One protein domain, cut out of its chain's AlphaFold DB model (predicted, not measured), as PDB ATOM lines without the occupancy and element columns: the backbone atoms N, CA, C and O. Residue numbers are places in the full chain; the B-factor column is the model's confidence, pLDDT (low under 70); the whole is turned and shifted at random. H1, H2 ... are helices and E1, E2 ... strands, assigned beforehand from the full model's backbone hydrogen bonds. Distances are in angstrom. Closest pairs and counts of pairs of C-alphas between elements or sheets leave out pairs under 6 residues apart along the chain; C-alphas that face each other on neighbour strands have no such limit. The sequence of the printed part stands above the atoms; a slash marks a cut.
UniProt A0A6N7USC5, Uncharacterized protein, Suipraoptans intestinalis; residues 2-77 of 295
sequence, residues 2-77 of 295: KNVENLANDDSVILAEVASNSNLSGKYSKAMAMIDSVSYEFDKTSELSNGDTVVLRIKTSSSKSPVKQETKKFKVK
ATOM      1  N   LYS A   2     -27.013   0.603 -56.280       61.66
ATOM      2  CA  LYS A   2     -28.236  -0.000 -56.859       61.66
ATOM      3  C   LYS A   2     -28.535  -1.458 -56.441       61.66
ATOM      4  O   LYS A   2     -29.648  -1.764 -56.046       61.66
ATOM      5  N   ASN A   3     -27.530  -2.340 -56.416       67.62
ATOM      6  CA  ASN A   3     -27.730  -3.740 -55.994       67.62
ATOM      7  C   ASN A   3     -27.987  -3.907 -54.483       67.62
ATOM      8  O   ASN A   3     -28.545  -4.918 -54.087       67.62
ATOM      9  N   VAL A   4     -27.573  -2.951 -53.643       71.44
ATOM     10  CA  VAL A   4     -27.813  -2.991 -52.184       71.44
ATOM     11  C   VAL A   4     -29.236  -2.540 -51.872       71.44
ATOM     12  O   VAL A   4     -29.899  -3.159 -51.051       71.44
ATOM     13  N   GLU A   5     -29.719  -1.505 -52.562       77.56
ATOM     14  CA  GLU A   5     -31.115  -1.054 -52.476       77.56
ATOM     15  C   GLU A   5     -32.079  -2.128 -52.986       77.56
ATOM     16  O   GLU A   5     -33.063  -2.424 -52.319       77.56
ATOM     17  N   ASN A   6     -31.767  -2.781 -54.109       81.50
ATOM     18  CA  ASN A   6     -32.574  -3.894 -54.615       81.50
ATOM     19  C   ASN A   6     -32.611  -5.078 -53.631       81.50
ATOM     20  O   ASN A   6     -33.650  -5.713 -53.488       81.50
ATOM     21  N   LEU A   7     -31.510  -5.350 -52.917       80.38
ATOM     22  CA  LEU A   7     -31.468  -6.389 -51.883       80.38
ATOM     23  C   LEU A   7     -32.318  -6.038 -50.659       80.38
ATOM     24  O   LEU A   7     -32.951  -6.912 -50.087       80.38
ATOM     25  N   ALA A   8     -32.313  -4.766 -50.255       78.25
ATOM     26  CA  ALA A   8     -33.119  -4.275 -49.140       78.25
ATOM     27  C   ALA A   8     -34.624  -4.224 -49.465       78.25
ATOM     28  O   ALA A   8     -35.437  -4.190 -48.549       78.25
ATOM     29  N   ASN A   9     -34.978  -4.218 -50.753       83.75
ATOM     30  CA  ASN A   9     -36.354  -4.211 -51.256       83.75
ATOM     31  C   ASN A   9     -36.830  -5.598 -51.729       83.75
ATOM     32  O   ASN A   9     -37.786  -5.677 -52.497       83.75
ATOM     33  N   ASP A  10     -36.149  -6.674 -51.325       84.69
ATOM     34  CA  ASP A  10     -36.500  -8.059 -51.665       84.69
ATOM     35  C   ASP A  10     -36.628  -8.347 -53.182       84.69
ATOM     36  O   ASP A  10     -37.476  -9.131 -53.616       84.69
ATOM     37  N   ASP A  11     -35.776  -7.739 -54.019       91.38
ATOM     38  CA  ASP A  11     -35.752  -8.018 -55.462       91.38
ATOM     39  C   ASP A  11     -35.461  -9.503 -55.731       91.38
ATOM     40  O   ASP A  11     -34.390 -10.029 -55.411       91.38
ATOM     41  N   SER A  12     -36.419 -10.184 -56.357       87.88
ATOM     42  CA  SER A  12     -36.402 -11.638 -56.526       87.88
ATOM     43  C   SER A  12     -35.248 -12.154 -57.391       87.88
ATOM     44  O   SER A  12     -34.764 -13.262 -57.153       87.88
ATOM     45  N   VAL A  13     -34.770 -11.367 -58.361       88.62
ATOM     46  CA  VAL A  13     -33.658 -11.755 -59.242       88.62
ATOM     47  C   VAL A  13     -32.344 -11.672 -58.477       88.62
ATOM     48  O   VAL A  13     -31.558 -12.620 -58.484       88.62
ATOM     49  N   ILE A  14     -32.130 -10.579 -57.743       86.94
ATOM     50  CA  ILE A  14     -30.911 -10.407 -56.946       86.94
ATOM     51  C   ILE A  14     -30.885 -11.395 -55.768       86.94
ATOM     52  O   ILE A  14     -29.832 -11.954 -55.451       86.94
ATOM     53  N   LEU A  15     -32.032 -11.679 -55.143       87.94
ATOM     54  CA  LEU A  15     -32.133 -12.699 -54.096       87.94
ATOM     55  C   LEU A  15     -31.780 -14.098 -54.616       87.94
ATOM     56  O   LEU A  15     -31.080 -14.838 -53.922       87.94
ATOM     57  N   ALA A  16     -32.198 -14.452 -55.836       86.75
ATOM     58  CA  ALA A  16     -31.827 -15.721 -56.463       86.75
ATOM     59  C   ALA A  16     -30.310 -15.814 -56.716       86.75
ATOM     60  O   ALA A  16     -29.694 -16.843 -56.421       86.75
ATOM     61  N   GLU A  17     -29.685 -14.730 -57.183       87.25
ATOM     62  CA  GLU A  17     -28.229 -14.652 -57.356       87.25
ATOM     63  C   GLU A  17     -27.487 -14.818 -56.019       87.25
ATOM     64  O   GLU A  17     -26.555 -15.622 -55.917       87.25
ATOM     65  N   VAL A  18     -27.928 -14.128 -54.963       87.69
ATOM     66  CA  VAL A  18     -27.359 -14.247 -53.609       87.69
ATOM     67  C   VAL A  18     -27.545 -15.650 -53.029       87.69
ATOM     68  O   VAL A  18     -26.603 -16.192 -52.449       87.69
ATOM     69  N   ALA A  19     -28.718 -16.261 -53.214       86.69
ATOM     70  CA  ALA A  19     -29.018 -17.610 -52.739       86.69
ATOM     71  C   ALA A  19     -28.165 -18.682 -53.437       86.69
ATOM     72  O   ALA A  19     -27.740 -19.642 -52.794       86.69
ATOM     73  N   SER A  20     -27.866 -18.496 -54.729       90.38
ATOM     74  CA  SER A  20     -27.046 -19.420 -55.528       90.38
ATOM     75  C   SER A  20     -25.569 -19.471 -55.104       90.38
ATOM     76  O   SER A  20     -24.859 -20.428 -55.415       90.38
ATOM     77  N   ASN A  21     -25.097 -18.468 -54.353       92.12
ATOM     78  CA  ASN A  21     -23.734 -18.387 -53.840       92.12
ATOM     79  C   ASN A  21     -23.717 -18.573 -52.315       92.12
ATOM     80  O   ASN A  21     -24.090 -17.678 -51.559       92.12
ATOM     81  N   SER A  22     -23.210 -19.712 -51.841       85.69
ATOM     82  CA  SER A  22     -23.231 -20.089 -50.417       85.69
ATOM     83  C   SER A  22     -22.581 -19.066 -49.470       85.69
ATOM     84  O   SER A  22     -23.051 -18.873 -48.348       85.69
ATOM     85  N   ASN A  23     -21.532 -18.367 -49.913       88.31
ATOM     86  CA  ASN A  23     -20.873 -17.328 -49.120       88.31
ATOM     87  C   ASN A  23     -21.725 -16.051 -49.036       88.31
ATOM     88  O   ASN A  23     -21.816 -15.437 -47.973       88.31
ATOM     89  N   LEU A  24     -22.356 -15.645 -50.143       88.31
ATOM     90  CA  LEU A  24     -23.248 -14.482 -50.165       88.31
ATOM     91  C   LEU A  24     -24.537 -14.760 -49.389       88.31
ATOM     92  O   LEU A  24     -24.911 -13.944 -48.552       88.31
ATOM     93  N   SER A  25     -25.135 -15.936 -49.574       87.88
ATOM     94  CA  SER A  25     -26.305 -16.404 -48.827       87.88
ATOM     95  C   SER A  25     -26.066 -16.381 -47.311       87.88
ATOM     96  O   SER A  25     -26.814 -15.748 -46.570       87.88
ATOM     97  N   GLY A  26     -24.945 -16.937 -46.830       88.12
ATOM     98  CA  GLY A  26     -24.616 -16.912 -45.400       88.12
ATOM     99  C   GLY A  26     -24.368 -15.507 -44.830       88.12
ATOM    100  O   GLY A  26     -24.632 -15.261 -43.651       88.12
ATOM    101  N   LYS A  27     -23.865 -14.567 -45.644       87.94
ATOM    102  CA  LYS A  27     -23.741 -13.150 -45.260       87.94
ATOM    103  C   LYS A  27     -25.103 -12.456 -45.235       87.94
ATOM    104  O   LYS A  27     -25.360 -11.699 -44.303       87.94
ATOM    105  N   TYR A  28     -25.963 -12.753 -46.205       87.62
ATOM    106  CA  TYR A  28     -27.318 -12.223 -46.304       87.62
ATOM    107  C   TYR A  28     -28.188 -12.658 -45.121       87.62
ATOM    108  O   TYR A  28     -28.727 -11.808 -44.422       87.62
ATOM    109  N   SER A  29     -28.224 -13.954 -44.789       87.50
ATOM    110  CA  SER A  29     -28.985 -14.449 -43.630       87.50
ATOM    111  C   SER A  29     -28.523 -13.826 -42.310       87.50
ATOM    112  O   SER A  29     -29.340 -13.532 -41.442       87.50
ATOM    113  N   LYS A  30     -27.213 -13.586 -42.145       88.25
ATOM    114  CA  LYS A  30     -26.682 -12.880 -40.969       88.25
ATOM    115  C   LYS A  30     -27.114 -11.417 -40.932       88.25
ATOM    116  O   LYS A  30     -27.410 -10.924 -39.850       88.25
ATOM    117  N   ALA A  31     -27.131 -10.738 -42.078       87.25
ATOM    118  CA  ALA A  31     -27.589  -9.356 -42.173       87.25
ATOM    119  C   ALA A  31     -29.082  -9.241 -41.827       87.25
ATOM    120  O   ALA A  31     -29.432  -8.407 -40.999       87.25
ATOM    121  N   MET A  32     -29.925 -10.135 -42.354       87.31
ATOM    122  CA  MET A  32     -31.354 -10.190 -42.020       87.31
ATOM    123  C   MET A  32     -31.583 -10.460 -40.535       87.31
ATOM    124  O   MET A  32     -32.239  -9.673 -39.870       87.31
ATOM    125  N   ALA A  33     -30.921 -11.469 -39.961       89.00
ATOM    126  CA  ALA A  33     -31.027 -11.742 -38.527       89.00
ATOM    127  C   ALA A  33     -30.558 -10.563 -37.645       89.00
ATOM    128  O   ALA A  33     -31.029 -10.404 -36.521       89.00
ATOM    129  N   MET A  34     -29.616  -9.737 -38.122       89.50
ATOM    130  CA  MET A  34     -29.220  -8.506 -37.431       89.50
ATOM    131  C   MET A  34     -30.286  -7.414 -37.547       89.50
ATOM    132  O   MET A  34     -30.545  -6.753 -36.544       89.50
ATOM    133  N   ILE A  35     -30.904  -7.238 -38.716       88.25
ATOM    134  CA  ILE A  35     -32.013  -6.296 -38.926       88.25
ATOM    135  C   ILE A  35     -33.207  -6.696 -38.050       88.25
ATOM    136  O   ILE A  35     -33.663  -5.886 -37.249       88.25
ATOM    137  N   ASP A  36     -33.607  -7.965 -38.095       89.88
ATOM    138  CA  ASP A  36     -34.731  -8.520 -37.330       89.88
ATOM    139  C   ASP A  36     -34.498  -8.477 -35.813       89.88
ATOM    140  O   ASP A  36     -35.439  -8.492 -35.019       89.88
ATOM    141  N   SER A  37     -33.232  -8.419 -35.379       93.88
ATOM    142  CA  SER A  37     -32.909  -8.288 -33.957       93.88
ATOM    143  C   SER A  37     -33.231  -6.907 -33.390       93.88
ATOM    144  O   SER A  37     -33.282  -6.767 -32.168       93.88
ATOM    145  N   VAL A  38     -33.424  -5.897 -34.244       95.25
ATOM    146  CA  VAL A  38     -33.671  -4.508 -33.856       95.25
ATOM    147  C   VAL A  38     -35.167  -4.220 -33.892       95.25
ATOM    148  O   VAL A  38     -35.831  -4.443 -34.895       95.25
ATOM    149  N   SER A  39     -35.695  -3.656 -32.809       95.00
ATOM    150  CA  SER A  39     -37.068  -3.159 -32.750       95.00
ATOM    151  C   SER A  39     -37.104  -1.718 -32.265       95.00
ATOM    152  O   SER A  39     -36.199  -1.249 -31.565       95.00
ATOM    153  N   TYR A  40     -38.158  -1.006 -32.650       95.50
ATOM    154  CA  TYR A  40     -38.414   0.341 -32.177       95.50
ATOM    155  C   TYR A  40     -39.877   0.506 -31.781       95.50
ATOM    156  O   TYR A  40     -40.765  -0.102 -32.372       95.50
ATOM    157  N   GLU A  41     -40.120   1.331 -30.771       96.81
ATOM    158  CA  GLU A  41     -41.464   1.677 -30.315       96.81
ATOM    159  C   GLU A  41     -41.502   3.135 -29.860       96.81
ATOM    160  O   GLU A  41     -40.528   3.651 -29.301       96.81
ATOM    161  N   PHE A  42     -42.641   3.782 -30.075       97.38
ATOM    162  CA  PHE A  42     -42.983   5.034 -29.415       97.38
ATOM    163  C   PHE A  42     -43.913   4.726 -28.245       97.38
ATOM    164  O   PHE A  42     -44.777   3.862 -28.351       97.38
ATOM    165  N   ASP A  43     -43.744   5.423 -27.126       96.69
ATOM    166  CA  ASP A  43     -44.654   5.296 -25.983       96.69
ATOM    167  C   ASP A  43     -46.038   5.914 -26.225       96.69
ATOM    168  O   ASP A  43     -47.001   5.495 -25.589       96.69
ATOM    169  N   LYS A  44     -46.136   6.885 -27.141       95.31
ATOM    170  CA  LYS A  44     -47.383   7.543 -27.540       95.31
ATOM    171  C   LYS A  44     -47.337   7.932 -29.020       95.31
ATOM    172  O   LYS A  44     -46.377   8.560 -29.466       95.31
ATOM    173  N   THR A  45     -48.378   7.575 -29.770       94.19
ATOM    174  CA  THR A  45     -48.505   7.862 -31.215       94.19
ATOM    175  C   THR A  45     -49.808   8.567 -31.598       94.19
ATOM    176  O   THR A  45     -49.916   9.057 -32.718       94.19
ATOM    177  N   SER A  46     -50.773   8.663 -30.682       91.31
ATOM    178  CA  SER A  46     -52.068   9.334 -30.853       91.31
ATOM    179  C   SER A  46     -52.302  10.359 -29.740       91.31
ATOM    180  O   SER A  46     -51.538  10.406 -28.775       91.31
ATOM    181  N   GLU A  47     -53.335  11.202 -29.882       87.12
ATOM    182  CA  GLU A  47     -53.751  12.189 -28.863       87.12
ATOM    183  C   GLU A  47     -52.615  13.135 -28.424       87.12
ATOM    184  O   GLU A  47     -52.475  13.498 -27.251       87.12
ATOM    185  N   LEU A  48     -51.735  13.485 -29.363       92.25
ATOM    186  CA  LEU A  48     -50.571  14.323 -29.103       92.25
ATOM    187  C   LEU A  48     -50.981  15.788 -28.946       92.25
ATOM    188  O   LEU A  48     -51.777  16.309 -29.720       92.25
ATOM    189  N   SER A  49     -50.382  16.469 -27.976       92.12
ATOM    190  CA  SER A  49     -50.525  17.913 -27.777       92.12
ATOM    191  C   SER A  49     -49.186  18.634 -27.910       92.12
ATOM    192  O   SER A  49     -48.130  18.081 -27.600       92.12
ATOM    193  N   ASN A  50     -49.202  19.900 -28.342       93.06
ATOM    194  CA  ASN A  50     -47.996  20.731 -28.327       93.06
ATOM    195  C   ASN A  50     -47.415  20.787 -26.908       93.06
ATOM    196  O   ASN A  50     -48.073  21.235 -25.973       93.06
ATOM    197  N   GLY A  51     -46.157  20.376 -26.761       94.44
ATOM    198  CA  GLY A  51     -45.482  20.276 -25.470       94.44
ATOM    199  C   GLY A  51     -45.335  18.852 -24.938       94.44
ATOM    200  O   GLY A  51     -44.435  18.650 -24.114       94.44
ATOM    201  N   ASP A  52     -46.113  17.888 -25.446       96.31
ATOM    202  CA  ASP A  52     -45.976  16.471 -25.102       96.31
ATOM    203  C   ASP A  52     -44.551  15.987 -25.370       96.31
ATOM    204  O   ASP A  52     -43.882  16.411 -26.319       96.31
ATOM    205  N   THR A  53     -44.075  15.087 -24.512       97.38
ATOM    206  CA  THR A  53     -42.807  14.389 -24.723       97.38
ATOM    207  C   THR A  53     -43.099  12.969 -25.172       97.38
ATOM    208  O   THR A  53     -43.660  12.197 -24.406       97.38
ATOM    209  N   VAL A  54     -42.682  12.642 -26.389       97.69
ATOM    210  CA  VAL A  54     -42.783  11.304 -26.974       97.69
ATOM    211  C   VAL A  54     -41.416  10.628 -26.892       97.69
ATOM    212  O   VAL A  54     -40.387  11.234 -27.206       97.69
ATOM    213  N   VAL A  55     -41.389   9.376 -26.454       97.94
ATOM    214  CA  VAL A  55     -40.178   8.590 -26.229       97.94
ATOM    215  C   VAL A  55     -40.081   7.472 -27.262       97.94
ATOM    216  O   VAL A  55     -40.846   6.515 -27.225       97.94
ATOM    217  N   LEU A  56     -39.079   7.561 -28.136       97.69
ATOM    218  CA  LEU A  56     -38.641   6.460 -28.991       97.69
ATOM    219  C   LEU A  56     -37.703   5.553 -28.197       97.69
ATOM    220  O   LEU A  56     -36.682   6.022 -27.684       97.69
ATOM    221  N   ARG A  57     -38.004   4.259 -28.137       97.62
ATOM    222  CA  ARG A  57     -37.104   3.236 -27.594       97.62
ATOM    223  C   ARG A  57     -36.635   2.342 -28.728       97.62
ATOM    224  O   ARG A  57     -37.460   1.726 -29.391       97.62
ATOM    225  N   ILE A  58     -35.324   2.263 -28.922       96.62
ATOM    226  CA  ILE A  58     -34.674   1.322 -29.836       96.62
ATOM    227  C   ILE A  58     -34.098   0.198 -28.983       96.62
ATOM    228  O   ILE A  58     -33.309   0.442 -28.066       96.62
ATOM    229  N   LYS A  59     -34.502  -1.036 -29.272       95.06
ATOM    230  CA  LYS A  59     -34.045  -2.246 -28.588       95.06
ATOM    231  C   LYS A  59     -33.351  -3.162 -29.591       95.06
ATOM    232  O   LYS A  59     -33.663  -3.160 -30.775       95.06
ATOM    233  N   THR A  60     -32.412  -3.960 -29.095       93.88
ATOM    234  CA  THR A  60     -31.839  -5.092 -29.831       93.88
ATOM    235  C   THR A  60     -31.898  -6.336 -28.958       93.88
ATOM    236  O   THR A  60     -31.560  -6.266 -27.772       93.88
ATOM    237  N   SER A  61     -32.315  -7.463 -29.534       91.56
ATOM    238  CA  SER A  61     -32.296  -8.786 -28.901       91.56
ATOM    239  C   SER A  61     -30.954  -9.510 -29.069       91.56
ATOM    240  O   SER A  61     -30.706 -10.518 -28.410       91.56
ATOM    241  N   SER A  62     -30.061  -8.992 -29.921       89.06
ATOM    242  CA  SER A  62     -28.751  -9.576 -30.205       89.06
ATOM    243  C   SER A  62     -27.620  -8.751 -29.599       89.06
ATOM    244  O   SER A  62     -27.464  -7.565 -29.897       89.06
ATOM    245  N   SER A  63     -26.749  -9.411 -28.831       87.00
ATOM    246  CA  SER A  63     -25.496  -8.831 -28.324       87.00
ATOM    247  C   SER A  63     -24.462  -8.547 -29.421       87.00
ATOM    248  O   SER A  63     -23.460  -7.884 -29.162       87.00
ATOM    249  N   LYS A  64     -24.696  -9.043 -30.644       87.50
ATOM    250  CA  LYS A  64     -23.848  -8.821 -31.826       87.50
ATOM    251  C   LYS A  64     -24.413  -7.770 -32.783       87.50
ATOM    252  O   LYS A  64     -23.824  -7.560 -33.842       87.50
ATOM    253  N   SER A  65     -25.557  -7.161 -32.462       86.75
ATOM    254  CA  SER A  65     -26.146  -6.135 -33.321       86.75
ATOM    255  C   SER A  65     -25.253  -4.889 -33.358       86.75
ATOM    256  O   SER A  65     -24.779  -4.450 -32.307       86.75
ATOM    257  N   PRO A  66     -25.020  -4.294 -34.541       87.94
ATOM    258  CA  PRO A  66     -24.322  -3.016 -34.647       87.94
ATOM    259  C   PRO A  66     -25.177  -1.837 -34.149       87.94
ATOM    260  O   PRO A  66     -24.639  -0.757 -33.902       87.94
ATOM    261  N   VAL A  67     -26.493  -2.028 -33.993       89.38
ATOM    262  CA  VAL A  67     -27.417  -1.013 -33.480       89.38
ATOM    263  C   VAL A  67     -27.427  -1.059 -31.957       89.38
ATOM    264  O   VAL A  67     -27.692  -2.094 -31.346       89.38
ATOM    265  N   LYS A  68     -27.138   0.083 -31.331       90.56
ATOM    266  CA  LYS A  68     -27.167   0.217 -29.872       90.56
ATOM    267  C   LYS A  68     -28.598   0.401 -29.382       90.56
ATOM    268  O   LYS A  68     -29.407   1.043 -30.044       90.56
ATOM    269  N   GLN A  69     -28.874  -0.119 -28.188       94.06
ATOM    270  CA  GLN A  69     -30.093   0.245 -27.477       94.06
ATOM    271  C   GLN A  69     -30.031   1.728 -27.113       94.06
ATOM    272  O   GLN A  69     -29.024   2.198 -26.579       94.06
ATOM    273  N   GLU A  70     -31.097   2.459 -27.405       96.06
ATOM    274  CA  GLU A  70     -31.158   3.899 -27.184       96.06
ATOM    275  C   GLU A  70     -32.579   4.317 -26.815       96.06
ATOM    276  O   GLU A  70     -33.566   3.693 -27.202       96.06
ATOM    277  N   THR A  71     -32.691   5.388 -26.036       97.25
ATOM    278  CA  THR A  71     -33.962   6.049 -25.755       97.25
ATOM    279  C   THR A  71     -33.840   7.515 -26.126       97.25
ATOM    280  O   THR A  71     -33.002   8.227 -25.572       97.25
ATOM    281  N   LYS A  72     -34.696   7.973 -27.039       97.50
ATOM    282  CA  LYS A  72     -34.697   9.350 -27.527       97.50
ATOM    283  C   LYS A  72     -36.025  10.019 -27.231       97.50
ATOM    284  O   LYS A  72     -37.086   9.465 -27.496       97.50
ATOM    285  N   LYS A  73     -35.955  11.224 -26.670       97.62
ATOM    286  CA  LYS A  73     -37.126  12.036 -26.337       97.62
ATOM    287  C   LYS A  73     -37.324  13.109 -27.399       97.62
ATOM    288  O   LYS A  73     -36.385  13.832 -27.727       97.62
ATOM    289  N   PHE A  74     -38.546  13.227 -27.892       96.88
ATOM    290  CA  PHE A  74     -38.986  14.249 -28.831       96.88
ATOM    291  C   PHE A  74     -40.039  15.115 -28.155       96.88
ATOM    292  O   PHE A  74     -40.887  14.602 -27.432       96.88
ATOM    293  N   LYS A  75     -39.986  16.428 -28.385       97.38
ATOM    294  CA  LYS A  75     -41.020  17.348 -27.913       97.38
ATOM    295  C   LYS A  75     -41.950  17.677 -29.071       97.38
ATOM    296  O   LYS A  75     -41.480  18.204 -30.079       97.38
ATOM    297  N   VAL A  76     -43.234  17.378 -28.916       96.88
ATOM    298  CA  VAL A  76     -44.264  17.662 -29.918       96.88
ATOM    299  C   VAL A  76     -44.420  19.174 -30.059       96.88
ATOM    300  O   VAL A  76     -44.525  19.895 -29.062       96.88
ATOM    301  N   LYS A  77     -44.379  19.658 -31.300       95.56
ATOM    302  CA  LYS A  77     -44.522  21.070 -31.667       95.56
ATOM    303  C   LYS A  77     -45.165  21.175 -33.048       95.56
ATOM    304  O   LYS A  77     -44.982  20.277 -33.864       95.56
TER     305      LYS A  77
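What this domain is: This is residues 2 to 77 of the 295 residues of an uncharacterized protein of Suipraoptans intestinalis (UniProt A0A6N7USC5). A small three-stranded sheet, bare of helices on both faces, makes one end of a long open shape; helix H3 reaches away from it, nearly in line with strand E1, and at the far end of H3 the short helix H2 makes a corner with it, from which H2 and H1 fold back as an open hook, with H1 apart from H3. The sheet and the helices are two separate parts, joined through the one-residue link from H3 to E1. The printed part has 76 residues with three named helices and then three named strands along the chain, H1 H2 H3 E1 E2 E3; the sheet's order is E1, E2, E3, all antiparallel. The class is mixed, helices and strands. The whole is extended, with a radius of gyration of the C-alphas of 17.7 A, and its spans of 53 by 26 by 17 A make it only just elongated.

Where its parts are: Strand E2, residues 53 to 60, is the longest strand at 22.9 A. E1 is residues 38 to 42, 14.1 A, and E3 is residues 70 to 75, 16.7 A, ending at C-alpha 75 at (-41.020, 17.348, -27.913). H3, residues 22 to 36, is the longest helix at 20.9 A, and its C-alpha 36 is at (-34.731, -8.520, -37.330). H2 is residues 12 to 20, 12.2 A. H1 is residues 2 to 8, 10.1 A, beginning at C-alpha 2 at (-28.236, -0.000, -56.859).

How they stand to each other: E1, E2 and E3 form a meander, each strand the antiparallel neighbour of the one before, with E2 the inner strand and E1 and E3 the edge strands. The hairpin of E1 and E2 has an angle of 166 degrees between directions; N 41 and O 57 are 3.0 A apart and N 57 and O 41 are 2.8 A apart, within hydrogen-bond range. In the hairpin of E2 and E3 the angle is 163 degrees, and N 56 and O 72, at 2.8 A, are within hydrogen-bond range. H3 is not on the sheet, with 3 pairs of C-alphas within 10 A, and neither H2 nor H1 is on it. H2 and H3 touch only at the corner by their link, H3 with residues 24 to 28 alone; the closest C-alphas, of Ala 19 and Ser 25, are 4.9 A apart. Their lines stand at a steep tilt of 59 degrees, opposite ways. H1 and H2 touch, about perpendicular at 84 degrees, with the C-alphas of Leu 7 and Ile 14 closest at 6.5 A. H1 and H3 are apart. In H1, H2 and H3 every O i to N i+4 pair is within hydrogen-bond range.

The domain as a whole: The two C-alphas farthest apart, of Ser 20 and Gly 51, are 53.1 A apart. The printed part has no cut and no long link; E1 to E2, with 10 residues between them, and E2 to E3, with 9, are short links, and the others are tight. The mean pLDDT of the printed part is 90.0, and residues 2 to 3 are under 70.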